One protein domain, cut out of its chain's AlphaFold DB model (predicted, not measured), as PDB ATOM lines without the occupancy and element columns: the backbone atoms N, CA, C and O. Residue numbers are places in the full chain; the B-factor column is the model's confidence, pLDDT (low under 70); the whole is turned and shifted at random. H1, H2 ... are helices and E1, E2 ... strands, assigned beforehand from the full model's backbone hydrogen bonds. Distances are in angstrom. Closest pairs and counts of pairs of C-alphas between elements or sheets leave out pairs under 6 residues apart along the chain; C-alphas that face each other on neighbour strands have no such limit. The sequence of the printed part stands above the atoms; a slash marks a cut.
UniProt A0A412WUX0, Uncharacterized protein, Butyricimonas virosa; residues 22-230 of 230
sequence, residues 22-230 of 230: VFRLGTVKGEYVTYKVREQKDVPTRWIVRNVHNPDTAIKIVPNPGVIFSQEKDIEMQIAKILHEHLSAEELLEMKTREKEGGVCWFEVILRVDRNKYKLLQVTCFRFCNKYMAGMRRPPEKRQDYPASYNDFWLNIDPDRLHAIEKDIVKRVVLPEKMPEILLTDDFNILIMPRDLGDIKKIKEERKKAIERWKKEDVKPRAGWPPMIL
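Overview. This is residues 22 to 230 of the 230 residues of an uncharacterized protein of Butyricimonas virosa (UniProt A0A412WUX0). A strongly twisted wall of six antiparallel strands has H4 and H1 packed over one face at a steep tilt, with H6 covering H1 beyond them. H3 packs on E3 at one end of the domain, and the long link after it, residues 137 to 158, runs out past H3 around Glu 141 and then comes back to H4, while residues 58 to 64 and 225 to 230 run on the side of the sheet away from H4. The printed part has 209 residues, with named elements in the order E1 E2 E3 H1 H2 E4 E5 H3 H4 H5 E6 H6, mixed in class. The sheet's order is E1 - E2 - E3 - E5 - E4 - E6. The whole is compact, with a radius of gyration of the C-alphas of 17.2 A and spans of 51 by 39 by 38 A.

Along the chain. E1, residues 26 to 29, begins at C-alpha 26 at (330.385, 306.331, 415.235). E2 is residues 34 to 40, 18.8 A long, and E3 residues 43 to 51, 20.2 A. H1, residues 70 to 86, is 24.6 A long, and H2, residues 89 to 100, is 16.9 A. E4, residues 107 to 114, is 22.9 A and E5, residues 119 to 129, 28.0 A. H3 is residues 131 to 136, H4 residues 159 to 172, 19.7 A, and H5 residues 182 to 185. E6 is residues 188 to 192. H6, residues 200 to 216, is 24.9 A and ends at C-alpha 216 at (339.028, 314.540, 371.399).

Arrangement. E1, E2 and E3 form a meander, each strand the antiparallel neighbour of the one before, with N 28 and O 35 at 2.9 A and N 38 and O 48 at 3.0 A. E3 bends by 66 degrees at residue 46 and pairs with E5, N 49 and O 126 at 2.9 A. E5 bends by 60 degrees at residue 122 and forms a hairpin with E4, N 121 and O 112 at 2.8 A. E4 pairs with edge strand E6, N 109 and O 190 at 3.0 A. E3, H1, H2 and E4 make a split strand-helix-strand unit, with E5 between its two strands and a right-handed crossover. In two layers, H1, H3 and H4 are on one face of the sheet. H4, at a height of 8.5 A, is over E5, closest C-alphas Gln 122 and Val 170, 5.6 A. H1 touches H6, closest C-alphas Asp 74 and Arg 207, 5.1 A, at a shallow tilt of 20 degrees, opposite ways. With residues 79 to 86 alone H1 touches H4, closest C-alphas Ile 79 and Ile 169, 6.4 A. H2 is not on the sheet. H3 comes closest to E3 at the C-alphas of Ala 134 and Thr 45, 5.1 A. H5 is on the sheet, its closest C-alpha pair with E4 being Leu 184 and Val 113, 6.3 A. Every O i to N i+4 pair is within hydrogen-bond range in H1, H2, H3 and H4, and 12 of 13 in H6; H5 is too short for one.

Size, cuts and confidence. The C-alphas farthest apart, of Lys 117 and Glu 141, are 53.3 A apart. The printed part has no cut. The links E3 to H1 and H3 to H4 are long. Residues 61 to 62 pair antiparallel with 228 to 229. The mean pLDDT of the printed part is 88.0; residues under 70 include 55 to 59 and 223 to 225.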
ATOM      1  N   VAL A  22     324.614 315.964 412.765       87.94
ATOM      2  CA  VAL A  22     323.888 314.742 412.384       87.94
ATOM      3  C   VAL A  22     324.899 313.620 412.187       87.94
ATOM      4  O   VAL A  22     324.812 312.565 412.818       87.94
ATOM      5  N   PHE A  23     325.920 313.867 411.368       90.31
ATOM      6  CA  PHE A  23     326.927 312.870 411.026       90.31
ATOM      7  C   PHE A  23     328.079 312.776 412.034       90.31
ATOM      8  O   PHE A  23     329.231 312.871 411.641       90.31
ATOM      9  N   ARG A  24     327.808 312.546 413.325       89.25
ATOM     10  CA  ARG A  24     328.851 312.346 414.362       89.25
ATOM     11  C   ARG A  24     329.671 311.079 414.141       89.25
ATOM     12  O   ARG A  24     329.174 310.090 413.607       89.25
ATOM     13  N   LEU A  25     330.906 311.075 414.655       90.06
ATOM     14  CA  LEU A  25     331.744 309.874 414.721       90.06
ATOM     15  C   LEU A  25     330.988 308.706 415.369       90.06
ATOM     16  O   LEU A  25     330.363 308.860 416.417       90.06
ATOM     17  N   GLY A  26     331.092 307.519 414.772       92.31
ATOM     18  CA  GLY A  26     330.385 306.331 415.235       92.31
ATOM     19  C   GLY A  26     329.348 305.852 414.229       92.31
ATOM     20  O   GLY A  26     329.688 305.595 413.075       92.31
ATOM     21  N   THR A  27     328.124 305.621 414.692       95.00
ATOM     22  CA  THR A  27     327.031 305.068 413.885       95.00
ATOM     23  C   THR A  27     325.892 306.074 413.819       95.00
ATOM     24  O   THR A  27     325.417 306.524 414.858       95.00
ATOM     25  N   VAL A  28     325.437 306.378 412.608       95.88
ATOM     26  CA  VAL A  28     324.334 307.300 412.316       95.88
ATOM     27  C   VAL A  28     323.233 306.499 411.635       95.88
ATOM     28  O   VAL A  28     323.508 305.762 410.689       95.88
ATOM     29  N   LYS A  29     322.000 306.596 412.131       95.94
ATOM     30  CA  LYS A  29     320.854 305.846 411.608       95.94
ATOM     31  C   LYS A  29     319.850 306.809 410.986       95.94
ATOM     32  O   LYS A  29     319.446 307.753 411.656       95.94
ATOM     33  N   GLY A  30     319.478 306.540 409.741       94.69
ATOM     34  CA  GLY A  30     318.222 307.000 409.159       94.69
ATOM     35  C   GLY A  30     317.153 305.914 409.291       94.69
ATOM     36  O   GLY A  30     317.396 304.844 409.857       94.69
ATOM     37  N   GLU A  31     315.979 306.177 408.742       95.56
ATOM     38  CA  GLU A  31     314.878 305.227 408.617       95.56
ATOM     39  C   GLU A  31     315.233 304.060 407.678       95.56
ATOM     40  O   GLU A  31     314.909 302.906 407.962       95.56
ATOM     41  N   TYR A  32     315.965 304.333 406.591       95.12
ATOM     42  CA  TYR A  32     316.251 303.379 405.512       95.12
ATOM     43  C   TYR A  32     317.739 303.066 405.332       95.12
ATOM     44  O   TYR A  32     318.123 302.367 404.382       95.12
ATOM     45  N   VAL A  33     318.592 303.611 406.198       95.94
ATOM     46  CA  VAL A  33     320.046 303.515 406.069       95.94
ATOM     47  C   VAL A  33     320.740 303.549 407.421       95.94
ATOM     48  O   VAL A  33     320.264 304.121 408.399       95.94
ATOM     49  N   THR A  34     321.918 302.944 407.485       96.88
ATOM     50  CA  THR A  34     322.839 303.129 408.600       96.88
ATOM     51  C   THR A  34     324.215 303.458 408.043       96.88
ATOM     52  O   THR A  34     324.752 302.734 407.206       96.88
ATOM     53  N   TYR A  35     324.800 304.546 408.526       96.31
ATOM     54  CA  TYR A  35     326.139 304.986 408.170       96.31
ATOM     55  C   TYR A  35     327.110 304.745 409.323       96.31
ATOM     56  O   TYR A  35     326.805 304.996 410.492       96.31
ATOM     57  N   LYS A  36     328.319 304.297 408.989       94.94
ATOM     58  CA  LYS A  36     329.488 304.389 409.858       94.94
ATOM     59  C   LYS A  36     330.250 305.658 409.505       94.94
ATOM     60  O   LYS A  36     330.665 305.829 408.359       94.94
ATOM     61  N   VAL A  37     330.476 306.504 410.502       93.69
ATOM     62  CA  VAL A  37     331.273 307.722 410.374       93.69
ATOM     63  C   VAL A  37     332.578 307.554 411.131       93.69
ATOM     64  O   VAL A  37     332.595 307.130 412.291       93.69
ATOM     65  N   ARG A  38     333.684 307.891 410.476       90.50
ATOM     66  CA  ARG A  38     335.014 307.885 411.087       90.50
ATOM     67  C   ARG A  38     335.882 308.996 410.529       90.50
ATOM     68  O   ARG A  38     335.615 309.534 409.461       90.50
ATOM     69  N   GLU A  39     336.970 309.274 411.221       88.06
ATOM     70  CA  GLU A  39     338.014 310.155 410.713       88.06
ATOM     71  C   GLU A  39     338.834 309.458 409.626       88.06
ATOM     72  O   GLU A  39     339.082 308.246 409.678       88.06
ATOM     73  N   GLN A  40     339.290 310.240 408.651       84.94
ATOM     74  CA  GLN A  40     340.365 309.813 407.772       84.94
ATOM     75  C   GLN A  40     341.691 309.889 408.542       84.94
ATOM     76  O   GLN A  40     342.047 310.951 409.051       84.94
ATOM     77  N   LYS A  41     342.427 308.771 408.603       73.50
ATOM     78  CA  LYS A  41     343.648 308.633 409.421       73.50
ATOM     79  C   LYS A  41     344.690 309.726 409.153       73.50
ATOM     80  O   LYS A  41     345.229 310.283 410.102       73.50
ATOM     81  N   ASP A  42     344.904 310.076 407.886       72.38
ATOM     82  CA  ASP A  42     345.967 311.012 407.482       72.38
ATOM     83  C   ASP A  42     345.475 312.453 407.277       72.38
ATOM     84  O   ASP A  42     346.261 313.360 407.006       72.38
ATOM     85  N   VAL A  43     344.163 312.685 407.391       76.81
ATOM     86  CA  VAL A  43     343.555 314.002 407.179       76.81
ATOM     87  C   VAL A  43     342.465 314.223 408.235       76.81
ATOM     88  O   VAL A  43     341.290 313.978 407.966       76.81
ATOM     89  N   PRO A  44     342.811 314.716 409.441       69.81
ATOM     90  CA  PRO A  44     341.880 314.800 410.574       69.81
ATOM     91  C   PRO A  44     340.728 315.797 410.358       69.81
ATOM     92  O   PRO A  44     339.751 315.794 411.105       69.81
ATOM     93  N   THR A  45     340.825 316.641 409.324       79.94
ATOM     94  CA  THR A  45     339.748 317.524 408.856       79.94
ATOM     95  C   THR A  45     338.699 316.799 408.018       79.94
ATOM     96  O   THR A  45     337.736 317.439 407.613       79.94
ATOM     97  N   ARG A  46     338.867 315.507 407.714       86.00
ATOM     98  CA  ARG A  46     337.982 314.761 406.815       86.00
ATOM     99  C   ARG A  46     337.293 313.614 407.526       86.00
ATOM    100  O   ARG A  46     337.924 312.795 408.195       86.00
ATOM    101  N   TRP A  47     335.981 313.567 407.357       90.31
ATOM    102  CA  TRP A  47     335.115 312.521 407.872       90.31
ATOM    103  C   TRP A  47     334.681 311.638 406.711       90.31
ATOM    104  O   TRP A  47     334.248 312.126 405.671       90.31
ATOM    105  N   ILE A  48     334.842 310.332 406.895       92.19
ATOM    106  CA  ILE A  48     334.406 309.300 405.965       92.19
ATOM    107  C   ILE A  48     333.054 308.803 406.454       92.19
ATOM    108  O   ILE A  48     332.952 308.288 407.569       92.19
ATOM    109  N   VAL A  49     332.045 308.935 405.602       94.38
ATOM    110  CA  VAL A  49     330.674 308.482 405.836       94.38
ATOM    111  C   VAL A  49     330.416 307.297 404.910       94.38
ATOM    112  O   VAL A  49     330.348 307.454 403.692       94.38
ATOM    113  N   ARG A  50     330.322 306.088 405.467       93.88
ATOM    114  CA  ARG A  50     330.154 304.844 404.698       93.88
ATOM    115  C   ARG A  50     328.861 304.143 405.078       93.88
ATOM    116  O   ARG A  50     328.632 303.897 406.259       93.88
ATOM    117  N   ASN A  51     328.052 303.784 404.087       94.38
ATOM    118  CA  ASN A  51     326.879 302.945 404.293       94.38
ATOM    119  C   ASN A  51     327.324 301.564 404.805       94.38
ATOM    120  O   ASN A  51     328.177 300.922 404.189       94.38
ATOM    121  N   VAL A  52     326.795 301.110 405.946       91.38
ATOM    122  CA  VAL A  52     327.206 299.829 406.554       91.38
ATOM    123  C   VAL A  52     326.772 298.620 405.731       91.38
ATOM    124  O   VAL A  52     327.359 297.553 405.869       91.38
ATOM    125  N   HIS A  53     325.760 298.793 404.881       85.88
ATOM    126  CA  HIS A  53     325.243 297.751 404.003       85.88
ATOM    127  C   HIS A  53     325.863 297.783 402.607       85.88
ATOM    128  O   HIS A  53     325.401 297.048 401.736       85.88
ATOM    129  N   ASN A  54     326.909 298.590 402.383       80.81
ATOM    130  CA  ASN A  54     327.675 298.475 401.149       80.81
ATOM    131  C   ASN A  54     328.251 297.052 401.054       80.81
ATOM    132  O   ASN A  54     329.043 296.663 401.915       80.81
ATOM    133  N   PRO A  55     327.844 296.267 400.038       62.19
ATOM    134  CA  PRO A  55     328.067 294.822 399.996       62.19
ATOM    135  C   PRO A  55     329.536 294.444 399.795       62.19
ATOM    136  O   PRO A  55     329.903 293.285 399.965       62.19
ATOM    137  N   ASP A  56     330.377 295.408 399.426       64.94
ATOM    138  CA  ASP A  56     331.777 295.188 399.120       64.94
ATOM    139  C   ASP A  56     332.668 296.053 400.026       64.94
ATOM    140  O   ASP A  56     332.800 297.270 399.865       64.94
ATOM    141  N   THR A  57     333.279 295.382 401.004       61.44
ATOM    142  CA  THR A  57     334.212 295.956 401.977       61.44
ATOM    143  C   THR A  57     335.660 295.928 401.498       61.44
ATOM    144  O   THR A  57     336.542 296.298 402.278       61.44
ATOM    145  N   ALA A  58     335.938 295.482 400.263       69.88
ATOM    146  CA  ALA A  58     337.297 295.457 399.745       69.88
ATOM    147  C   ALA A  58     337.884 296.868 399.812       69.88
ATOM    148  O   ALA A  58     337.339 297.824 399.245       69.88
ATOM    149  N   ILE A  59     338.983 296.992 400.553       66.12
ATOM    150  CA  ILE A  59     339.750 298.226 400.628       66.12
ATOM    151  C   ILE A  59     340.491 298.327 399.303       66.12
ATOM    152  O   ILE A  59     341.451 297.599 399.066       66.12
ATOM    153  N   LYS A  60     339.997 299.206 398.436       78.00
ATOM    154  CA  LYS A  60     340.709 299.618 397.237       78.00
ATOM    155  C   LYS A  60     341.417 300.931 397.497       78.00
ATOM    156  O   LYS A  60     341.020 301.722 398.357       78.00
ATOM    157  N   ILE A  61     342.495 301.118 396.764       80.19
ATOM    158  CA  ILE A  61     343.247 302.357 396.777       80.19
ATOM    159  C   ILE A  61     342.430 303.390 395.994       80.19
ATOM    160  O   ILE A  61     341.768 303.031 395.030       80.19
ATOM    161  N   VAL A  62     342.460 304.661 396.399       82.62
ATOM    162  CA  VAL A  62     342.003 305.748 395.523       82.62
ATOM    163  C   VAL A  62     343.218 306.338 394.821       82.62
ATOM    164  O   VAL A  62     344.060 306.951 395.497       82.62
ATOM    165  N   PRO A  63     343.360 306.152 393.497       79.19
ATOM    166  CA  PRO A  63     344.499 306.657 392.768       79.19
ATOM    167  C   PRO A  63     344.451 308.183 392.744       79.19
ATOM    168  O   PRO A  63     343.388 308.798 392.693       79.19
ATOM    169  N   ASN A  64     345.627 308.802 392.746       81.50
ATOM    170  CA  ASN A  64     345.767 310.223 392.477       81.50
ATOM    171  C   ASN A  64     346.609 310.380 391.204       81.50
ATOM    172  O   ASN A  64     347.838 310.360 391.273       81.50
ATOM    173  N   PRO A  65     345.971 310.486 390.027       72.31
ATOM    174  CA  PRO A  65     346.657 310.474 388.734       72.31
ATOM    175  C   PRO A  65     347.441 311.764 388.431       72.31
ATOM    176  O   PRO A  65     347.990 311.899 387.336       72.31
ATOM    177  N   GLY A  66     347.459 312.744 389.348       73.69
ATOM    178  CA  GLY A  66     348.167 314.020 389.179       73.69
ATOM    179  C   GLY A  66     347.608 314.915 388.071       73.69
ATOM    180  O   GLY A  66     348.143 315.992 387.819       73.69
ATOM    181  N   VAL A  67     346.541 314.476 387.405       79.31
ATOM    182  CA  VAL A  67     345.824 315.175 386.342       79.31
ATOM    183  C   VAL A  67     344.333 314.959 386.560       79.31
ATOM    184  O   VAL A  67     343.938 313.901 387.035       79.31
ATOM    185  N   ILE A  68     343.513 315.947 386.217       81.94
ATOM    186  CA  ILE A  68     342.054 315.793 386.227       81.94
ATOM    187  C   ILE A  68     341.628 315.409 384.816       81.94
ATOM    188  O   ILE A  68     341.941 316.124 383.858       81.94
ATOM    189  N   PHE A  69     340.921 314.294 384.681       87.44
ATOM    190  CA  PHE A  69     340.409 313.832 383.402       87.44
ATOM    191  C   PHE A  69     339.102 314.547 383.046       87.44
ATOM    192  O   PHE A  69     338.213 314.739 383.875       87.44
ATOM    193  N   SER A  70     338.929 314.887 381.771       90.06
ATOM    194  CA  SER A  70     337.671 315.463 381.270       90.06
ATOM    195  C   SER A  70     336.475 314.512 381.476       90.06
ATOM    196  O   SER A  70     335.341 314.957 381.634       90.06
ATOM    197  N   GLN A  71     336.733 313.204 381.542       92.94
ATOM    198  CA  GLN A  71     335.789 312.151 381.913       92.94
ATOM    199  C   GLN A  71     335.308 312.299 383.364       92.94
ATOM    200  O   GLN A  71     334.114 312.174 383.629       92.94
ATOM    201  N   GLU A  72     336.212 312.624 384.295       93.12
ATOM    202  CA  GLU A  72     335.837 312.923 385.680       93.12
ATOM    203  C   GLU A  72     334.952 314.164 385.733       93.12
ATOM    204  O   GLU A  72     333.957 314.146 386.447       93.12
ATOM    205  N   LYS A  73     335.224 315.198 384.920       93.44
ATOM    206  CA  LYS A  73     334.363 316.392 384.856       93.44
ATOM    207  C   LYS A  73     332.958 316.086 384.320       93.44
ATOM    208  O   LYS A  73     331.990 316.668 384.800       93.44
ATOM    209  N   ASP A  74     332.804 315.172 383.358       95.62
ATOM    210  CA  ASP A  74     331.473 314.711 382.921       95.62
ATOM    211  C   ASP A  74     330.721 314.034 384.076       95.62
ATOM    212  O   ASP A  74     329.587 314.412 384.381       95.62
ATOM    213  N   ILE A  75     331.374 313.101 384.778       97.19
ATOM    214  CA  ILE A  75     330.805 312.443 385.965       97.19
ATOM    215  C   ILE A  75     330.462 313.478 387.049       97.19
ATOM    216  O   ILE A  75     329.361 313.454 387.597       97.19
ATOM    217  N   GLU A  76     331.358 314.427 387.314       96.94
ATOM    218  CA  GLU A  76     331.170 315.530 388.259       96.94
ATOM    219  C   GLU A  76     329.900 316.323 387.939       96.94
ATOM    220  O   GLU A  76     329.078 316.541 388.824       96.94
ATOM    221  N   MET A  77     329.677 316.692 386.674       97.56
ATOM    222  CA  MET A  77     328.475 317.435 386.276       97.56
ATOM    223  C   MET A  77     327.199 316.588 386.324       97.56
ATOM    224  O   MET A  77     326.117 317.119 386.585       97.56
ATOM    225  N   GLN A  78     327.289 315.272 386.107       98.25
ATOM    226  CA  GLN A  78     326.154 314.371 386.332       98.25
ATOM    227  C   GLN A  78     325.755 314.337 387.810       98.25
ATOM    228  O   GLN A  78     324.569 314.451 388.122       98.25
ATOM    229  N   ILE A  79     326.733 314.244 388.713       98.44
ATOM    230  CA  ILE A  79     326.495 314.236 390.161       98.44
ATOM    231  C   ILE A  79     326.030 315.613 390.639       98.44
ATOM    232  O   ILE A  79     325.062 315.691 391.385       98.44
ATOM    233  N   ALA A  80     326.619 316.704 390.144       97.62
ATOM    234  CA  ALA A  80     326.167 318.064 390.436       97.62
ATOM    235  C   ALA A  80     324.694 318.274 390.046       97.62
ATOM    236  O   ALA A  80     323.936 318.873 390.805       97.62
ATOM    237  N   LYS A  81     324.256 317.723 388.903       98.00
ATOM    238  CA  LYS A  81     322.838 317.736 388.510       98.00
ATOM    239  C   LYS A  81     321.957 316.972 389.497       98.00
ATOM    240  O   LYS A  81     320.884 317.463 389.826       98.00
ATOM    241  N   ILE A  82     322.382 315.788 389.942       98.25
ATOM    242  CA  ILE A  82     321.644 315.006 390.946       98.25
ATOM    243  C   ILE A  82     321.531 315.816 392.239       98.25
ATOM    244  O   ILE A  82     320.429 316.019 392.727       98.25
ATOM    245  N   LEU A  83     322.641 316.354 392.744       97.44
ATOM    246  CA  LEU A  83     322.645 317.186 393.947       97.44
ATOM    247  C   LEU A  83     321.712 318.394 393.798       97.44
ATOM    248  O   LEU A  83     320.894 318.629 394.676       97.44
ATOM    249  N   HIS A  84     321.751 319.104 392.668       95.94
ATOM    250  CA  HIS A  84     320.837 320.220 392.405       95.94
ATOM    251  C   HIS A  84     319.355 319.809 392.492       95.94
ATOM    252  O   HIS A  84     318.525 320.607 392.912       95.94
ATOM    253  N   GLU A  85     318.992 318.593 392.088       96.12
ATOM    254  CA  GLU A  85     317.606 318.108 392.169       96.12
ATOM    255  C   GLU A  85     317.183 317.705 393.591       96.12
ATOM    256  O   GLU A  85     315.992 317.725 393.891       96.12
ATOM    257  N   HIS A  86     318.137 317.345 394.455       96.75
ATOM    258  CA  HIS A  86     317.889 316.965 395.854       96.75
ATOM    259  C   HIS A  86     317.951 318.146 396.833       96.75
ATOM    260  O   HIS A  86     317.478 318.019 397.963       96.75
ATOM    261  N   LEU A  87     318.544 319.269 396.427       94.69
ATOM    262  CA  LEU A  87     318.675 320.475 397.244       94.69
ATOM    263  C   LEU A  87     317.547 321.475 396.968       94.69
ATOM    264  O   LEU A  87     317.128 321.665 395.824       94.69
ATOM    265  N   SER A  88     317.090 322.164 398.014       94.38
ATOM    266  CA  SER A  88     316.154 323.280 397.877       94.38
ATOM    267  C   SER A  88     316.830 324.517 397.267       94.38
ATOM    268  O   SER A  88     318.058 324.636 397.223       94.38
ATOM    269  N   ALA A  89     316.030 325.483 396.807       92.50
ATOM    270  CA  ALA A  89     316.557 326.745 396.288       92.50
ATOM    271  C   ALA A  89     317.340 327.530 397.361       92.50
ATOM    272  O   ALA A  89     318.359 328.152 397.056       92.50
ATOM    273  N   GLU A  90     316.885 327.471 398.611       92.94
ATOM    274  CA  GLU A  90     317.525 328.089 399.772       92.94
ATOM    275  C   GLU A  90     318.866 327.421 400.083       92.94
ATOM    276  O   GLU A  90     319.859 328.119 400.272       92.94
ATOM    277  N   GLU A  91     318.928 326.089 400.053       93.38
ATOM    278  CA  GLU A  91     320.170 325.336 400.274       93.38
ATOM    279  C   GLU A  91     321.198 325.600 399.163       93.38
ATOM    280  O   GLU A  91     322.385 325.795 399.427       93.38
ATOM    281  N   LEU A  92     320.753 325.682 397.904       91.88
ATOM    282  CA  LEU A  92     321.614 326.056 396.777       91.88
ATOM    283  C   LEU A  92     322.156 327.486 396.918       91.88
ATOM    284  O   LEU A  92     323.322 327.752 396.602       91.88
ATOM    285  N   LEU A  93     321.332 328.416 397.412       89.69
ATOM    286  CA  LEU A  93     321.760 329.779 397.713       89.69
ATOM    287  C   LEU A  93     322.760 329.806 398.876       89.69
ATOM    288  O   LEU A  93     323.768 330.509 398.796       89.69
ATOM    289  N   GLU A  94     322.519 329.023 399.925       88.44
ATOM    290  CA  GLU A  94     323.414 328.874 401.069       88.44
ATOM    291  C   GLU A  94     324.792 328.355 400.633       88.44
ATOM    292  O   GLU A  94     325.811 328.942 401.000       88.44
ATOM    293  N   MET A  95     324.842 327.328 399.777       87.31
ATOM    294  CA  MET A  95     326.089 326.806 399.198       87.31
ATOM    295  C   MET A  95     326.888 327.893 398.478       87.31
ATOM    296  O   MET A  95     328.097 328.033 398.686       87.31
ATOM    297  N   LYS A  96     326.206 328.703 397.663       84.06
ATOM    298  CA  LYS A  96     326.822 329.813 396.928       84.06
ATOM    299  C   LYS A  96     327.346 330.905 397.862       84.06
ATOM    300  O   LYS A  96     328.391 331.493 397.586       84.06
ATOM    301  N   THR A  97     326.624 331.202 398.938       86.19
ATOM    302  CA  THR A  97     327.035 332.189 399.945       86.19
ATOM    303  C   THR A  97     328.265 331.705 400.704       86.19
ATOM    304  O   THR A  97     329.276 332.403 400.726       86.19
ATOM    305  N   ARG A  98     328.238 330.464 401.203       81.38
ATOM    306  CA  ARG A  98     329.361 329.848 401.921       81.38
ATOM    307  C   ARG A  98     330.643 329.836 401.099       81.38
ATOM    308  O   ARG A  98     331.708 330.117 401.632       81.38
ATOM    309  N   GLU A  99     330.564 329.536 399.803       82.25
ATOM    310  CA  GLU A  99     331.745 329.560 398.935       82.25
ATOM    311  C   GLU A  99     332.323 330.970 398.763       82.25
ATOM    312  O   GLU A  99     333.540 331.140 398.829       82.25
ATOM    313  N   LYS A 100     331.472 331.992 398.585       81.88
ATOM    314  CA  LYS A 100     331.919 333.396 398.494       81.88
ATOM    315  C   LYS A 100     332.629 333.863 399.759       81.88
ATOM    316  O   LYS A 100     333.564 334.651 399.674       81.88
ATOM    317  N   GLU A 101     332.202 333.365 400.912       80.00
ATOM    318  CA  GLU A 101     332.791 333.660 402.221       80.00
ATOM    319  C   GLU A 101     334.082 332.860 402.491       80.00
ATOM    320  O   GLU A 101     334.624 332.899 403.593       80.00
ATOM    321  N   GLY A 102     334.601 332.121 401.500       70.06
ATOM    322  CA  GLY A 102     335.801 331.292 401.650       70.06
ATOM    323  C   GLY A 102     335.554 329.987 402.415       70.06
ATOM    324  O   GLY A 102     336.498 329.279 402.787       70.06
ATOM    325  N   GLY A 103     334.285 329.648 402.650       69.12
ATOM    326  CA  GLY A 103     333.858 328.395 403.243       69.12
ATOM    327  C   GLY A 103     334.222 327.200 402.364       69.12
ATOM    328  O   GLY A 103     334.136 327.226 401.137       69.12
ATOM    329  N   VAL A 104     334.625 326.113 403.019       68.19
ATOM    330  CA  VAL A 104     334.867 324.822 402.375       68.19
ATOM    331  C   VAL A 104     333.625 323.970 402.581       68.19
ATOM    332  O   VAL A 104     333.355 323.577 403.708       68.19
ATOM    333  N   CYS A 105     332.883 323.710 401.505       77.94
ATOM    334  CA  CYS A 105     331.640 322.937 401.539       77.94
ATOM    335  C   CYS A 105     331.506 322.038 400.300       77.94
ATOM    336  O   CYS A 105     330.450 321.952 399.673       77.94
ATOM    337  N   TRP A 106     332.609 321.423 399.874       87.81
ATOM    338  CA  TRP A 106     332.575 320.499 398.745       87.81
ATOM    339  C   TRP A 106     331.864 319.199 399.124       87.81
ATOM    340  O   TRP A 106     331.983 318.712 400.249       87.81
ATOM    341  N   PHE A 107     331.156 318.628 398.157       94.06
ATOM    342  CA  PHE A 107     330.626 317.277 398.249       94.06
ATOM    343  C   PHE A 107     331.627 316.340 397.596       94.06
ATOM    344  O   PHE A 107     331.901 316.464 396.402       94.06
ATOM    345  N   GLU A 108     332.188 315.410 398.360       94.25
ATOM    346  CA  GLU A 108     333.097 314.421 397.800       94.25
ATOM    347  C   GLU A 108     332.533 313.018 397.945       94.25
ATOM    348  O   GLU A 108     332.091 312.605 399.019       94.25
ATOM    349  N   VAL A 109     332.575 312.280 396.843       95.88
ATOM    350  CA  VAL A 109     332.035 310.931 396.742       95.88
ATOM    351  C   VAL A 109     333.067 310.009 396.126       95.88
ATOM    352  O   VAL A 109     333.756 310.376 395.176       95.88
ATOM    353  N   ILE A 110     333.196 308.815 396.693       94.31
ATOM    354  CA  ILE A 110     334.104 307.789 396.207       94.31
ATOM    355  C   ILE A 110     333.264 306.728 395.505       94.31
ATOM    356  O   ILE A 110     332.295 306.205 396.058       94.31
ATOM    357  N   LEU A 111     333.638 306.436 394.268       94.56
ATOM    358  CA  LEU A 111     332.892 305.617 393.329       94.56
ATOM    359  C   LEU A 111     333.644 304.322 393.040       94.56
ATOM    360  O   LEU A 111     334.864 304.324 392.886       94.56
ATOM    361  N   ARG A 112     332.895 303.224 392.919       92.94
ATOM    362  CA  ARG A 112     333.404 301.937 392.435       92.94
ATOM    363  C   ARG A 112     332.666 301.525 391.183       92.94
ATOM    364  O   ARG A 112     331.439 301.587 391.136       92.94
ATOM    365  N   VAL A 113     333.409 301.025 390.207       92.81
ATOM    366  CA  VAL A 113     332.867 300.584 388.923       92.81
ATOM    367  C   VAL A 113     333.001 299.079 388.738       92.81
ATOM    368  O   VAL A 113     333.936 298.445 389.224       92.81
ATOM    369  N   ASP A 114     332.048 298.508 388.012       91.75
ATOM    370  CA  ASP A 114     332.183 297.194 387.398       91.75
ATOM    371  C   ASP A 114     332.817 297.413 386.023       91.75
ATOM    372  O   ASP A 114     332.135 297.806 385.073       91.75
ATOM    373  N   ARG A 115     334.137 297.202 385.934       90.44
ATOM    374  CA  ARG A 115     334.914 297.382 384.699       90.44
ATOM    375  C   ARG A 115     334.366 296.542 383.547       90.44
ATOM    376  O   ARG A 115     334.270 297.037 382.430       90.44
ATOM    377  N   ASN A 116     333.981 295.296 383.821       90.81
ATOM    378  CA  ASN A 116     333.532 294.357 382.793       90.81
ATOM    379  C   ASN A 116     332.167 294.755 382.223       90.81
ATOM    380  O   ASN A 116     331.924 294.587 381.032       90.81
ATOM    381  N   LYS A 117     331.277 295.288 383.068       92.75
ATOM    382  CA  LYS A 117     329.954 295.782 382.645       92.75
ATOM    383  C   LYS A 117     329.936 297.272 382.314       92.75
ATOM    384  O   LYS A 117     328.872 297.794 381.994       92.75
ATOM    385  N   TYR A 118     331.079 297.941 382.433       92.69
ATOM    386  CA  TYR A 118     331.258 299.365 382.188       92.69
ATOM    387  C   TYR A 118     330.204 300.251 382.870       92.69
ATOM    388  O   TYR A 118     329.591 301.127 382.260       92.69
ATOM    389  N   LYS A 119     329.951 300.000 384.158       94.00
ATOM    390  CA  LYS A 119     328.914 300.711 384.915       94.00
ATOM    391  C   LYS A 119     329.360 301.059 386.323       94.00
ATOM    392  O   LYS A 119     330.199 300.373 386.907       94.00
ATOM    393  N   LEU A 120     328.744 302.092 386.889       94.75
ATOM    394  CA  LEU A 120     328.901 302.406 388.299       94.75
ATOM    395  C   LEU A 120     328.244 301.300 389.144       94.75
ATOM    396  O   LEU A 120     327.086 300.946 388.926       94.75
ATOM    397  N   LEU A 121     329.009 300.709 390.061       92.56
ATOM    398  CA  LEU A 121     328.560 299.611 390.916       92.56
ATOM    399  C   LEU A 121     327.990 300.135 392.235       92.56
ATOM    400  O   LEU A 121     326.939 299.676 392.669       92.56
ATOM    401  N   GLN A 122     328.696 301.072 392.870       92.81
ATOM    402  CA  GLN A 122     328.316 301.631 394.165       92.81
ATOM    403  C   GLN A 122     329.029 302.960 394.443       92.81
ATOM    404  O   GLN A 122     330.091 303.251 393.883       92.81
ATOM    405  N   VAL A 123     328.470 303.717 395.382       94.75
ATOM    406  CA  VAL A 123     329.183 304.747 396.141       94.75
ATOM    407  C   VAL A 123     329.804 304.069 397.359       94.75
ATOM    408  O   VAL A 123     329.084 303.548 398.202       94.75
ATOM    409  N   THR A 124     331.130 304.044 397.479       93.56
ATOM    410  CA  THR A 124     331.805 303.304 398.565       93.56
ATOM    411  C   THR A 124     331.842 304.077 399.879       93.56
ATOM    412  O   THR A 124     331.797 303.473 400.959       93.56
ATOM    413  N   CYS A 125     331.921 305.404 399.791       93.94
ATOM    414  CA  CYS A 125     331.717 306.341 400.886       93.94
ATOM    415  C   CYS A 125     331.592 307.775 400.361       93.94
ATOM    416  O   CYS A 125     332.018 308.089 399.247       93.94
ATOM    417  N   PHE A 126     331.096 308.654 401.223       95.19
ATOM    418  CA  PHE A 126     331.240 310.096 401.095       95.19
ATOM    419  C   PHE A 126     332.378 310.597 401.975       95.19
ATOM    420  O   PHE A 126     332.709 309.989 403.001       95.19
ATOM    421  N   ARG A 127     332.961 311.726 401.584       91.88
ATOM    422  CA  ARG A 127     333.996 312.401 402.353       91.88
ATOM    423  C   ARG A 127     333.643 313.865 402.538       91.88
ATOM    424  O   ARG A 127     333.594 314.633 401.584       91.88
ATOM    425  N   PHE A 128     333.443 314.265 403.783       91.88
ATOM    426  CA  PHE A 128     333.077 315.637 404.115       91.88
ATOM    427  C   PHE A 128     334.128 316.281 405.001       91.88
ATOM    428  O   PHE A 128     334.859 315.610 405.735       91.88
ATOM    429  N   CYS A 129     334.253 317.595 404.874       86.44
ATOM    430  CA  CYS A 129     335.162 318.365 405.699       86.44
ATOM    431  C   CYS A 129     334.500 318.620 407.058       86.44
ATOM    432  O   CYS A 129     333.317 318.894 407.128       86.44
ATOM    433  N   ASN A 130     335.259 318.566 408.146       86.19
ATOM    434  CA  ASN A 130     334.829 319.059 409.448       86.19
ATOM    435  C   ASN A 130     335.921 319.973 410.006       86.19
ATOM    436  O   ASN A 130     336.736 319.581 410.849       86.19
ATOM    437  N   LYS A 131     335.979 321.206 409.484       80.94
ATOM    438  CA  LYS A 131     336.965 322.197 409.938       80.94
ATOM    439  C   LYS A 131     336.775 322.544 411.413       80.94
ATOM    440  O   LYS A 131     337.769 322.685 412.115       80.94
ATOM    441  N   TYR A 132     335.534 322.641 411.890       84.06
ATOM    442  CA  TYR A 132     335.253 322.940 413.294       84.06
ATOM    443  C   TYR A 132     335.908 321.915 414.230       84.06
ATOM    444  O   TYR A 132     336.727 322.278 415.074       84.06
ATOM    445  N   MET A 133     335.640 320.620 414.028       81.50
ATOM    446  CA  MET A 133     336.205 319.568 414.880       81.50
ATOM    447  C   MET A 133     337.724 319.463 414.758       81.50
ATOM    448  O   MET A 133     338.402 319.195 415.750       81.50
ATOM    449  N   ALA A 134     338.283 319.735 413.576       80.50
ATOM    450  CA  ALA A 134     339.730 319.823 413.418       80.50
ATOM    451  C   ALA A 134     340.341 320.965 414.246       80.50
ATOM    452  O   ALA A 134     341.399 320.775 414.846       80.50
ATOM    453  N   GLY A 135     339.670 322.118 414.313       83.88
ATOM    454  CA  GLY A 135     340.066 323.252 415.146       83.88
ATOM    455  C   GLY A 135     339.958 322.953 416.635       83.88
ATOM    456  O   GLY A 135     340.896 323.205 417.384       83.88
ATOM    457  N   MET A 136     338.867 322.322 417.072       84.19
ATOM    458  CA  MET A 136     338.651 321.986 418.486       84.19
ATOM    459  C   MET A 136     339.710 321.035 419.062       84.19
ATOM    460  O   MET A 136     339.979 321.071 420.263       84.19
ATOM    461  N   ARG A 137     340.369 320.239 418.212       81.12
ATOM    462  CA  ARG A 137     341.509 319.384 418.590       81.12
ATOM    463  C   ARG A 137     342.834 320.128 418.707       81.12
ATOM    464  O   ARG A 137     343.797 319.579 419.239       81.12
ATOM    465  N   ARG A 138     342.923 321.351 418.186       83.44
ATOM    466  CA  ARG A 138     344.112 322.187 418.334       83.44
ATOM    467  C   ARG A 138     344.119 322.851 419.718       83.44
ATOM    468  O   ARG A 138     343.045 323.127 420.273       83.44
ATOM    469  N   PRO A 139     345.312 323.150 420.259       88.38
ATOM    470  CA  PRO A 139     345.450 324.059 421.392       88.38
ATOM    471  C   PRO A 139     344.715 325.388 421.137       88.38
ATOM    472  O   PRO A 139     344.674 325.808 419.974       88.38
ATOM    473  N   PRO A 140     344.124 326.036 422.159       88.69
ATOM    474  CA  PRO A 140     343.338 327.265 422.001       88.69
ATOM    475  C   PRO A 140     344.013 328.348 421.148       88.69
ATOM    476  O   PRO A 140     343.373 328.927 420.274       88.69
ATOM    477  N   GLU A 141     345.317 328.548 421.319       89.12
ATOM    478  CA  GLU A 141     346.137 329.525 420.597       89.12
ATOM    479  C   GLU A 141     346.298 329.225 419.096       89.12
ATOM    480  O   GLU A 141     346.708 330.085 418.325       89.12
ATOM    481  N   LYS A 142     345.943 328.012 418.655       86.69
ATOM    482  CA  LYS A 142     345.967 327.574 417.250       86.69
ATOM    483  C   LYS A 142     344.566 327.434 416.641       86.69
ATOM    484  O   LYS A 142     344.436 326.887 415.546       86.69
ATOM    485  N   ARG A 143     343.512 327.878 417.339       87.69
ATOM    486  CA  ARG A 143     342.116 327.783 416.860       87.69
ATOM    487  C   ARG A 143     341.666 328.973 416.018       87.69
ATOM    488  O   ARG A 143     340.626 328.870 415.384       87.69
ATOM    489  N   GLN A 144     342.438 330.058 415.991       84.75
ATOM    490  CA  GLN A 144     342.079 331.313 415.317       84.75
ATOM    491  C   GLN A 144     341.741 331.151 413.822       84.75
ATOM    492  O   GLN A 144     340.897 331.878 413.311       84.75
ATOM    493  N   ASP A 145     342.337 330.162 413.148       81.19
ATOM    494  CA  ASP A 145     342.111 329.885 411.721       81.19
ATOM    495  C   ASP A 145     340.937 328.918 411.458       81.19
ATOM    496  O   ASP A 145     340.708 328.496 410.319       81.19
ATOM    497  N   TYR A 146     340.206 328.508 412.500       82.19
ATOM    498  CA  TYR A 146     339.122 327.532 412.413       82.19
ATOM    499  C   TYR A 146     337.765 328.151 412.774       82.19
ATOM    500  O   TYR A 146     337.704 329.103 413.552       82.19
ATOM    501  N   PRO A 147     336.654 327.602 412.243       80.62
ATOM    502  CA  PRO A 147     335.318 328.069 412.599       80.62
ATOM    503  C   PRO A 147     335.088 328.023 414.114       80.62
ATOM    504  O   PRO A 147     335.409 327.025 414.760       80.62
ATOM    505  N   ALA A 148     334.493 329.081 414.668       79.31
ATOM    506  CA  ALA A 148     334.159 329.165 416.093       79.31
ATOM    507  C   ALA A 148     332.934 328.315 416.476       79.31
ATOM    508  O   ALA A 148     332.744 327.984 417.645       79.31
ATOM    509  N   SER A 149     332.108 327.946 415.496       78.81
ATOM    510  CA  SER A 149     330.932 327.101 415.671       78.81
ATOM    511  C   SER A 149     330.876 326.010 414.608       78.81
ATOM    512  O   SER A 149     331.387 326.155 413.492       78.81
ATOM    513  N   TYR A 150     330.259 324.892 414.978       78.12
ATOM    514  CA  TYR A 150     329.972 323.810 414.054       78.12
ATOM    515  C   TYR A 150     328.897 324.284 413.074       78.12
ATOM    516  O   TYR A 150     327.827 324.719 413.494       78.12
ATOM    517  N   ASN A 151     329.193 324.252 411.779       75.44
ATOM    518  CA  ASN A 151     328.282 324.725 410.744       75.44
ATOM    519  C   ASN A 151     328.644 324.104 409.388       75.44
ATOM    520  O   ASN A 151     328.877 324.830 408.425       75.44
ATOM    521  N   ASP A 152     328.799 322.782 409.321       83.88
ATOM    522  CA  ASP A 152     329.040 322.095 408.046       83.88
ATOM    523  C   ASP A 152     327.716 321.597 407.467       83.88
ATOM    524  O   ASP A 152     326.952 320.915 408.143       83.88
ATOM    525  N   PHE A 153     327.428 321.965 406.222       89.00
ATOM    526  CA  PHE A 153     326.151 321.635 405.597       89.00
ATOM    527  C   PHE A 153     326.018 320.139 405.310       89.00
ATOM    528  O   PHE A 153     324.993 319.535 405.620       89.00
ATOM    529  N   TRP A 154     327.057 319.515 404.747       91.94
ATOM    530  CA  TRP A 154     326.987 318.113 404.333       91.94
ATOM    531  C   TRP A 154     326.976 317.159 405.517       91.94
ATOM    532  O   TRP A 154     326.388 316.088 405.431       91.94
ATOM    533  N   LEU A 155     327.572 317.549 406.641       90.88
ATOM    534  CA  LEU A 155     327.484 316.781 407.883       90.88
ATOM    535  C   LEU A 155     326.171 316.998 408.656       90.88
ATOM    536  O   LEU A 155     325.933 316.294 409.641       90.88
ATOM    537  N   ASN A 156     325.318 317.915 408.194       91.62
ATOM    538  CA  ASN A 156     323.995 318.202 408.760       91.62
ATOM    539  C   ASN A 156     322.842 317.747 407.860       91.62
ATOM    540  O   ASN A 156     321.681 317.920 408.226       91.62
ATOM    541  N   ILE A 157     323.142 317.169 406.694       93.12
ATOM    542  CA  ILE A 157     322.122 316.609 405.811       93.12
ATOM    543  C   ILE A 157     321.395 315.452 406.504       93.12
ATOM    544  O   ILE A 157     321.998 314.677 407.247       93.12
ATOM    545  N   ASP A 158     320.104 315.313 406.224       95.06
ATOM    546  CA  ASP A 158     319.336 314.152 406.656       95.06
ATOM    547  C   ASP A 158     319.957 312.838 406.112       95.06
ATOM    548  O   ASP A 158     320.295 312.775 404.918       95.06
ATOM    549  N   PRO A 159     320.134 311.783 406.939       96.62
ATOM    550  CA  PRO A 159     320.761 310.541 406.493       96.62
ATOM    551  C   PRO A 159     319.995 309.834 405.374       96.62
ATOM    552  O   PRO A 159     320.619 309.296 404.458       96.62
ATOM    553  N   ASP A 160     318.662 309.844 405.405       97.50
ATOM    554  CA  ASP A 160     317.852 309.209 404.366       97.50
ATOM    555  C   ASP A 160     317.895 310.005 403.059       97.50
ATOM    556  O   ASP A 160     317.922 309.411 401.977       97.50
ATOM    557  N   ARG A 161     318.015 311.338 403.131       97.94
ATOM    558  CA  ARG A 161     318.288 312.174 401.954       97.94
ATOM    559  C   ARG A 161     319.660 311.874 401.351       97.94
ATOM    560  O   ARG A 161     319.764 311.747 400.131       97.94
ATOM    561  N   LEU A 162     320.705 311.708 402.170       97.88
ATOM    562  CA  LEU A 162     322.023 311.293 401.668       97.88
ATOM    563  C   LEU A 162     321.957 309.917 400.988       97.88
ATOM    564  O   LEU A 162     322.552 309.732 399.928       97.88
ATOM    565  N   HIS A 163     321.178 308.984 401.537       97.50
ATOM    566  CA  HIS A 163     320.943 307.667 400.935       97.50
ATOM    567  C   HIS A 163     320.151 307.733 399.628       97.50
ATOM    568  O   HIS A 163     320.421 306.981 398.690       97.50
ATOM    569  N   ALA A 164     319.184 308.643 399.519       98.31
ATOM    570  CA  ALA A 164     318.476 308.886 398.266       98.31
ATOM    571  C   ALA A 164     319.433 309.411 397.180       98.31
ATOM    572  O   ALA A 164     319.414 308.904 396.056       98.31
ATOM    573  N   ILE A 165     320.321 310.348 397.533       98.50
ATOM    574  CA  ILE A 165     321.397 310.837 396.656       98.50
ATOM    575  C   ILE A 165     322.335 309.688 396.261       98.50
ATOM    576  O   ILE A 165     322.639 309.529 395.081       98.50
ATOM    577  N   GLU A 166     322.766 308.861 397.220       97.56
ATOM    578  CA  GLU A 166     323.616 307.682 396.998       97.56
ATOM    579  C   GLU A 166     323.022 306.752 395.929       97.56
ATOM    580  O   GLU A 166     323.684 306.410 394.946       97.56
ATOM    581  N   LYS A 167     321.738 306.403 396.080       97.50
ATOM    582  CA  LYS A 167     320.997 305.559 395.132       97.50
ATOM    583  C   LYS A 167     320.873 306.203 393.758       97.50
ATOM    584  O   LYS A 167     321.044 305.519 392.748       97.50
ATOM    585  N   ASP A 168     320.583 307.499 393.706       98.50
ATOM    586  CA  ASP A 168     320.459 308.226 392.448       98.50
ATOM    587  C   ASP A 168     321.792 308.313 391.704       98.50
ATOM    588  O   ASP A 168     321.806 308.133 390.487       98.50
ATOM    589  N   ILE A 169     322.908 308.511 392.412       98.44
ATOM    590  CA  ILE A 169     324.253 308.475 391.826       98.44
ATOM    591  C   ILE A 169     324.484 307.119 391.153       98.44
ATOM    592  O   ILE A 169     324.752 307.080 389.952       98.44
ATOM    593  N   VAL A 170     324.296 306.010 391.877       96.94
ATOM    594  CA  VAL A 170     324.500 304.652 391.331       96.94
ATOM    595  C   VAL A 170     323.575 304.361 390.148       96.94
ATOM    596  O   VAL A 170     323.991 303.746 389.169       96.94
ATOM    597  N   LYS A 171     322.319 304.810 390.214       97.88
ATOM    598  CA  LYS A 171     321.307 304.527 389.190       97.88
ATOM    599  C   LYS A 171     321.469 305.367 387.923       97.88
ATOM    600  O   LYS A 171     321.115 304.898 386.842       97.88
ATOM    601  N   ARG A 172     321.893 306.626 388.051       98.19
ATOM    602  CA  ARG A 172     321.745 307.640 386.992       98.19
ATOM    603  C   ARG A 172     323.068 308.094 386.389       98.19
ATOM    604  O   ARG A 172     323.042 308.620 385.277       98.19
ATOM    605  N   VAL A 173     324.189 307.936 387.095       98.31
ATOM    606  CA  VAL A 173     325.506 308.285 386.550       98.31
ATOM    607  C   VAL A 173     325.917 307.249 385.512       98.31
ATOM    608  O   VAL A 173     325.986 306.053 385.788       98.31
ATOM    609  N   VAL A 174     326.227 307.735 384.316       96.69
ATOM    610  CA  VAL A 174     326.740 306.937 383.204       96.69
ATOM    611  C   VAL A 174     328.224 307.235 383.038       96.69
ATOM    612  O   VAL A 174     328.625 308.401 382.979       96.69
ATOM    613  N   LEU A 175     329.034 306.178 382.956       95.94
ATOM    614  CA  LEU A 175     330.470 306.301 382.726       95.94
ATOM    615  C   LEU A 175     330.737 306.761 381.279       95.94
ATOM    616  O   LEU A 175     330.176 306.172 380.351       95.94
ATOM    617  N   PRO A 176     331.591 307.777 381.060       94.44
ATOM    618  CA  PRO A 176     332.095 308.132 379.732       94.44
ATOM    619  C   PRO A 176     332.724 306.931 379.022       94.44
ATOM    620  O   PRO A 176     333.501 306.229 379.641       94.44
ATOM    621  N   GLU A 177     332.484 306.716 377.726       89.88
ATOM    622  CA  GLU A 177     332.943 305.518 376.980       89.88
ATOM    623  C   GLU A 177     334.467 305.293 376.964       89.88
ATOM    624  O   GLU A 177     334.940 304.191 376.687       89.88
ATOM    625  N   LYS A 178     335.252 306.341 377.230       86.12
ATOM    626  CA  LYS A 178     336.721 306.319 377.213       86.12
ATOM    627  C   LYS A 178     337.311 306.627 378.590       86.12
ATOM    628  O   LYS A 178     338.174 307.494 378.709       86.12
ATOM    629  N   MET A 179     336.820 305.979 379.644       89.75
ATOM    630  CA  MET A 179     337.417 306.073 380.980       89.75
ATOM    631  C   MET A 179     338.896 305.642 380.975       89.75
ATOM    632  O   MET A 179     339.215 304.576 380.443       89.75
ATOM    633  N   PRO A 180     339.793 306.416 381.611       88.19
ATOM    634  CA  PRO A 180     341.155 305.986 381.900       88.19
ATOM    635  C   PRO A 180     341.175 304.690 382.718       88.19
ATOM    636  O   PRO A 180     340.466 304.572 383.716       88.19
ATOM    637  N   GLU A 181     342.043 303.747 382.349       87.81
ATOM    638  CA  GLU A 181     342.133 302.421 382.984       87.81
ATOM    639  C   GLU A 181     342.374 302.487 384.504       87.81
ATOM    640  O   GLU A 181     341.834 301.685 385.267       87.81
ATOM    641  N   ILE A 182     343.120 303.498 384.963       86.12
ATOM    642  CA  ILE A 182     343.374 303.735 386.391       86.12
ATOM    643  C   ILE A 182     342.083 303.993 387.189       86.12
ATOM    644  O   ILE A 182     341.999 303.596 388.345       86.12
ATOM    645  N   LEU A 183     341.058 304.590 386.568       88.56
ATOM    646  CA  LEU A 183     339.745 304.838 387.179       88.56
ATOM    647  C   LEU A 183     338.784 303.645 387.029       88.56
ATOM    648  O   LEU A 183     337.685 303.663 387.577       88.56
ATOM    649  N   LEU A 184     339.167 302.623 386.256       90.12
ATOM    650  CA  LEU A 184     338.389 301.395 386.071       90.12
ATOM    651  C   LEU A 184     338.860 300.251 386.977       90.12
ATOM    652  O   LEU A 184     338.085 299.340 387.273       90.12
ATOM    653  N   THR A 185     340.124 300.279 387.398       86.44
ATOM    654  CA  THR A 185     340.729 299.230 388.232       86.44
ATOM    655  C   THR A 185     340.404 299.424 389.717       86.44
ATOM    656  O   THR A 185     340.063 298.463 390.423       86.44
ATOM    657  N   ASP A 186     340.450 300.672 390.174       87.38
ATOM    658  CA  ASP A 186     340.362 301.059 391.578       87.38
ATOM    659  C   ASP A 186     339.165 301.980 391.873       87.38
ATOM    660  O   ASP A 186     338.421 302.367 390.970       87.38
ATOM    661  N   ASP A 187     338.939 302.284 393.154       91.56
ATOM    662  CA  ASP A 187     337.949 303.294 393.544       91.56
ATOM    663  C   ASP A 187     338.458 304.677 393.143       91.56
ATOM    664  O   ASP A 187     339.642 304.942 393.279       91.56
ATOM    665  N   PHE A 188     337.599 305.600 392.721       91.69
ATOM    666  CA  PHE A 188     338.022 306.971 392.412       91.69
ATOM    667  C   PHE A 188     337.117 308.005 393.069       91.69
ATOM    668  O   PHE A 188     335.933 307.756 393.299       91.69
ATOM    669  N   ASN A 189     337.675 309.164 393.415       92.12
ATOM    670  CA  ASN A 189     336.917 310.245 394.031       92.12
ATOM    671  C   ASN A 189     336.434 311.246 392.979       92.12
ATOM    672  O   ASN A 189     337.159 311.585 392.053       92.12
ATOM    673  N   ILE A 190     335.229 311.768 393.175       95.00
ATOM    674  CA  ILE A 190     334.707 312.918 392.442       95.00
ATOM    675  C   ILE A 190     334.390 314.007 393.460       95.00
ATOM    676  O   ILE A 190     333.701 313.766 394.456       95.00
ATOM    677  N   LEU A 191     334.921 315.201 393.210       92.56
ATOM    678  CA  LEU A 191     334.757 316.375 394.055       92.56
ATOM    679  C   LEU A 191     333.825 317.368 393.364       92.56
ATOM    680  O   LEU A 191     334.155 317.871 392.296       92.56
ATOM    681  N   ILE A 192     332.698 317.687 393.992       94.12
ATOM    682  CA  ILE A 192     331.753 318.686 393.502       94.12
ATOM    683  C   ILE A 192     331.898 319.939 394.358       94.12
ATOM    684  O   ILE A 192     331.696 319.913 395.577       94.12
ATOM    685  N   MET A 193     332.257 321.049 393.714       89.81
ATOM    686  CA  MET A 193     332.391 322.337 394.388       89.81
ATOM    687  C   MET A 193     331.036 323.057 394.441       89.81
ATOM    688  O   MET A 193     330.238 322.924 393.513       89.81
ATOM    689  N   PRO A 194     330.769 323.881 395.471       88.50
ATOM    690  CA  PRO A 194     329.526 324.655 395.555       88.50
ATOM    691  C   PRO A 194     329.204 325.482 394.295       88.50
ATOM    692  O   PRO A 194     328.053 325.509 393.855       88.50
ATOM    693  N   ARG A 195     330.214 326.081 393.642       85.88
ATOM    694  CA  ARG A 195     330.068 326.839 392.379       85.88
ATOM    695  C   ARG A 195     329.490 326.043 391.220       85.88
ATOM    696  O   ARG A 195     329.037 326.649 390.241       85.88
ATOM    697  N   ASP A 196     329.583 324.721 391.288       87.12
ATOM    698  CA  ASP A 196     329.089 323.812 390.266       87.12
ATOM    699  C   ASP A 196     327.624 323.427 390.526       87.12
ATOM    700  O   ASP A 196     326.988 322.882 389.638       87.12
ATOM    701  N   LEU A 197     327.045 323.757 391.688       87.69
ATOM    702  CA  LEU A 197     325.662 323.410 392.043       87.69
ATOM    703  C   LEU A 197     324.645 324.512 391.726       87.69
ATOM    704  O   LEU A 197     323.482 324.217 391.489       87.69
ATOM    705  N   GLY A 198     325.056 325.782 391.727       77.06
ATOM    706  CA  GLY A 198     324.114 326.909 391.785       77.06
ATOM    707  C   GLY A 198     323.348 327.256 390.498       77.06
ATOM    708  O   GLY A 198     322.499 328.143 390.543       77.06
ATOM    709  N   ASP A 199     323.656 326.637 389.352       89.56
ATOM    710  CA  ASP A 199     322.964 326.914 388.083       89.56
ATOM    711  C   ASP A 199     322.894 325.673 387.182       89.56
ATOM    712  O   ASP A 199     323.876 325.263 386.557       89.56
ATOM    713  N   ILE A 200     321.689 325.116 387.045       93.75
ATOM    714  CA  ILE A 200     321.421 323.945 386.204       93.75
ATOM    715  C   ILE A 200     321.780 324.134 384.723       93.75
ATOM    716  O   ILE A 200     322.149 323.163 384.055       93.75
ATOM    717  N   LYS A 201     321.671 325.349 384.170       95.19
ATOM    718  CA  LYS A 201     322.055 325.617 382.775       95.19
ATOM    719  C   LYS A 201     323.568 325.541 382.634       95.19
ATOM    720  O   LYS A 201     324.052 324.892 381.708       95.19
ATOM    721  N   LYS A 202     324.299 326.125 383.585       94.25
ATOM    722  CA  LYS A 202     325.762 326.048 383.635       94.25
ATOM    723  C   LYS A 202     326.243 324.603 383.789       94.25
ATOM    724  O   LYS A 202     327.128 324.201 383.046       94.25
ATOM    725  N   ILE A 203     325.613 323.804 384.658       95.75
ATOM    726  CA  ILE A 203     325.922 322.368 384.810       95.75
ATOM    727  C   ILE A 203     325.813 321.637 383.467       95.75
ATOM    728  O   ILE A 203     326.713 320.896 383.071       95.75
ATOM    729  N   LYS A 204     324.708 321.849 382.740       96.62
ATOM    730  CA  LYS A 204     324.476 321.210 381.435       96.62
ATOM    731  C   LYS A 204     325.513 321.631 380.394       96.62
ATOM    732  O   LYS A 204     325.979 320.784 379.634       96.62
ATOM    733  N   GLU A 205     325.870 322.910 380.369       96.75
ATOM    734  CA  GLU A 205     326.856 323.453 379.435       96.75
ATOM    735  C   GLU A 205     328.272 322.932 379.727       96.75
ATOM    736  O   GLU A 205     328.949 322.439 378.829       96.75
ATOM    737  N   GLU A 206     328.703 322.948 380.991       95.12
ATOM    738  CA  GLU A 206     330.004 322.403 381.397       95.12
ATOM    739  C   GLU A 206     330.101 320.899 381.121       95.12
ATOM    740  O   GLU A 206     331.127 320.422 380.634       95.12
ATOM    741  N   ARG A 207     329.007 320.151 381.320       95.94
ATOM    742  CA  ARG A 207     328.953 318.736 380.936       95.94
ATOM    743  C   ARG A 207     329.145 318.548 379.432       95.94
ATOM    744  O   ARG A 207     329.899 317.672 379.017       95.94
ATOM    745  N   LYS A 208     328.477 319.360 378.606       96.50
ATOM    746  CA  LYS A 208     328.610 319.292 377.144       96.50
ATOM    747  C   LYS A 208     330.059 319.535 376.716       96.50
ATOM    748  O   LYS A 208     330.599 318.742 375.946       96.50
ATOM    749  N   LYS A 209     330.711 320.562 377.271       94.69
ATOM    750  CA  LYS A 209     332.134 320.846 377.027       94.69
ATOM    751  C   LYS A 209     333.032 319.690 377.459       94.69
ATOM    752  O   LYS A 209     333.931 319.315 376.709       94.69
ATOM    753  N   ALA A 210     332.781 319.101 378.630       93.50
ATOM    754  CA  ALA A 210     333.523 317.938 379.110       93.50
ATOM    755  C   ALA A 210     333.417 316.765 378.120       93.50
ATOM    756  O   ALA A 210     334.444 316.204 377.744       93.50
ATOM    757  N   ILE A 211     332.206 316.475 377.621       94.56
ATOM    758  CA  ILE A 211     331.949 315.440 376.604       94.56
ATOM    759  C   ILE A 211     332.701 315.704 375.305       94.56
ATOM    760  O   ILE A 211     333.354 314.811 374.766       94.56
ATOM    761  N   GLU A 212     332.625 316.924 374.783       94.00
ATOM    762  CA  GLU A 212     333.348 317.292 373.566       94.00
ATOM    763  C   GLU A 212     334.863 317.165 373.737       94.00
ATOM    764  O   GLU A 212     335.562 316.780 372.797       94.00
ATOM    765  N   ARG A 213     335.363 317.468 374.936       91.56
ATOM    766  CA  ARG A 213     336.781 317.432 375.270       91.56
ATOM    767  C   ARG A 213     337.304 316.007 375.409       91.56
ATOM    768  O   ARG A 213     338.244 315.655 374.702       91.56
ATOM    769  N   TRP A 214     336.680 315.159 376.231       90.62
ATOM    770  CA  TRP A 214     337.153 313.778 376.401       90.62
ATOM    771  C   TRP A 214     336.967 312.914 375.147       90.62
ATOM    772  O   TRP A 214     337.660 311.915 374.976       90.62
ATOM    773  N   LYS A 215     336.084 313.298 374.215       90.12
ATOM    774  CA  LYS A 215     336.002 312.644 372.897       90.12
ATOM    775  C   LYS A 215     337.219 312.919 372.008       90.12
ATOM    776  O   LYS A 215     337.510 312.092 371.141       90.12
ATOM    777  N   LYS A 216     337.895 314.056 372.208       87.00
ATOM    778  CA  LYS A 216     339.028 314.540 371.399       87.00
ATOM    779  C   LYS A 216     340.387 314.303 372.059       87.00
ATOM    780  O   LYS A 216     341.366 314.093 371.352       87.00
ATOM    781  N   GLU A 217     340.457 314.376 373.384       75.81
ATOM    782  CA  GLU A 217     341.701 314.257 374.142       75.81
ATOM    783  C   GLU A 217     341.955 312.814 374.592       75.81
ATOM    784  O   GLU A 217     341.083 312.173 375.173       75.81
ATOM    785  N   ASP A 218     343.183 312.339 374.389       71.00
ATOM    786  CA  ASP A 218     343.710 311.133 375.033       71.00
ATOM    787  C   ASP A 218     344.724 311.559 376.106       71.00
ATOM    788  O   ASP A 218     345.926 311.699 375.862       71.00
ATOM    789  N   VAL A 219     344.207 311.911 377.287       70.38
ATOM    790  CA  VAL A 219     345.031 312.395 378.400       70.38
ATOM    791  C   VAL A 219     345.678 311.201 379.087       70.38
ATOM    792  O   VAL A 219     344.994 310.298 379.562       70.38
ATOM    793  N   LYS A 220     347.008 311.217 379.197       69.75
ATOM    794  CA  LYS A 220     347.752 310.218 379.973       69.75
ATOM    795  C   LYS A 220     347.928 310.688 381.423       69.75
ATOM    796  O   LYS A 220     348.291 311.852 381.624       69.75
ATOM    797  N   PRO A 221     347.722 309.811 382.427       70.25
ATOM    798  CA  PRO A 221     348.051 310.123 383.815       70.25
ATOM    799  C   PRO A 221     349.538 310.469 383.973       70.25
ATOM    800  O   PRO A 221     350.383 310.010 383.200       70.25
ATOM    801  N   ARG A 222     349.864 311.272 384.991       71.06
ATOM    802  CA  ARG A 222     351.245 311.585 385.393       71.06
ATOM    803  C   ARG A 222     351.479 311.096 386.822       71.06
ATOM    804  O   ARG A 222     350.557 310.630 387.483       71.06
ATOM    805  N   ALA A 223     352.716 311.194 387.309       67.06
ATOM    806  CA  ALA A 223     352.975 311.001 388.731       67.06
ATOM    807  C   ALA A 223     352.202 312.070 389.523       67.06
ATOM    808  O   ALA A 223     352.510 313.258 389.429       67.06
ATOM    809  N   GLY A 224     351.151 311.649 390.227       67.88
ATOM    810  CA  GLY A 224     350.383 312.502 391.124       67.88
ATOM    811  C   GLY A 224     350.869 312.417 392.562       67.88
ATOM    812  O   GLY A 224     351.969 311.944 392.849       67.88
ATOM    813  N   TRP A 225     350.034 312.892 393.479       69.31
ATOM    814  CA  TRP A 225     350.289 312.735 394.910       69.31
ATOM    815  C   TRP A 225     350.181 311.259 395.323       69.31
ATOM    816  O   TRP A 225     349.629 310.455 394.569       69.31
ATOM    817  N   PRO A 226     350.673 310.874 396.515       75.81
ATOM    818  CA  PRO A 226     350.474 309.525 397.019       75.81
ATOM    819  C   PRO A 226     348.990 309.137 396.971       75.81
ATOM    820  O   PRO A 226     348.123 309.971 397.264       75.81
ATOM    821  N   PRO A 227     348.683 307.893 396.581       77.00
ATOM    822  CA  PRO A 227     347.309 307.442 396.545       77.00
ATOM    823  C   PRO A 227     346.709 307.424 397.957       77.00
ATOM    824  O   PRO A 227     347.420 307.289 398.954       77.00
ATOM    825  N   MET A 228     345.389 307.562 398.050       73.81
ATOM    826  CA  MET A 228     344.703 307.612 399.342       73.81
ATOM    827  C   MET A 228     344.225 306.219 399.747       73.81
ATOM    828  O   MET A 228     343.618 305.505 398.949       73.81
ATOM    829  N   ILE A 229     344.441 305.866 401.013       69.69
ATOM    830  CA  ILE A 229     343.810 304.707 401.646       69.69
ATOM    831  C   ILE A 229     342.617 305.235 402.437       69.69
ATOM    832  O   ILE A 229     342.779 306.075 403.326       69.69
ATOM    833  N   LEU A 230     341.417 304.786 402.070       69.06
ATOM    834  CA  LEU A 230     340.182 305.194 402.734       69.06
ATOM    835  C   LEU A 230     339.988 304.430 404.026       69.06
ATOM    836  O   LEU A 230     339.666 303.224 404.018       69.06
TER     837      LEU A 230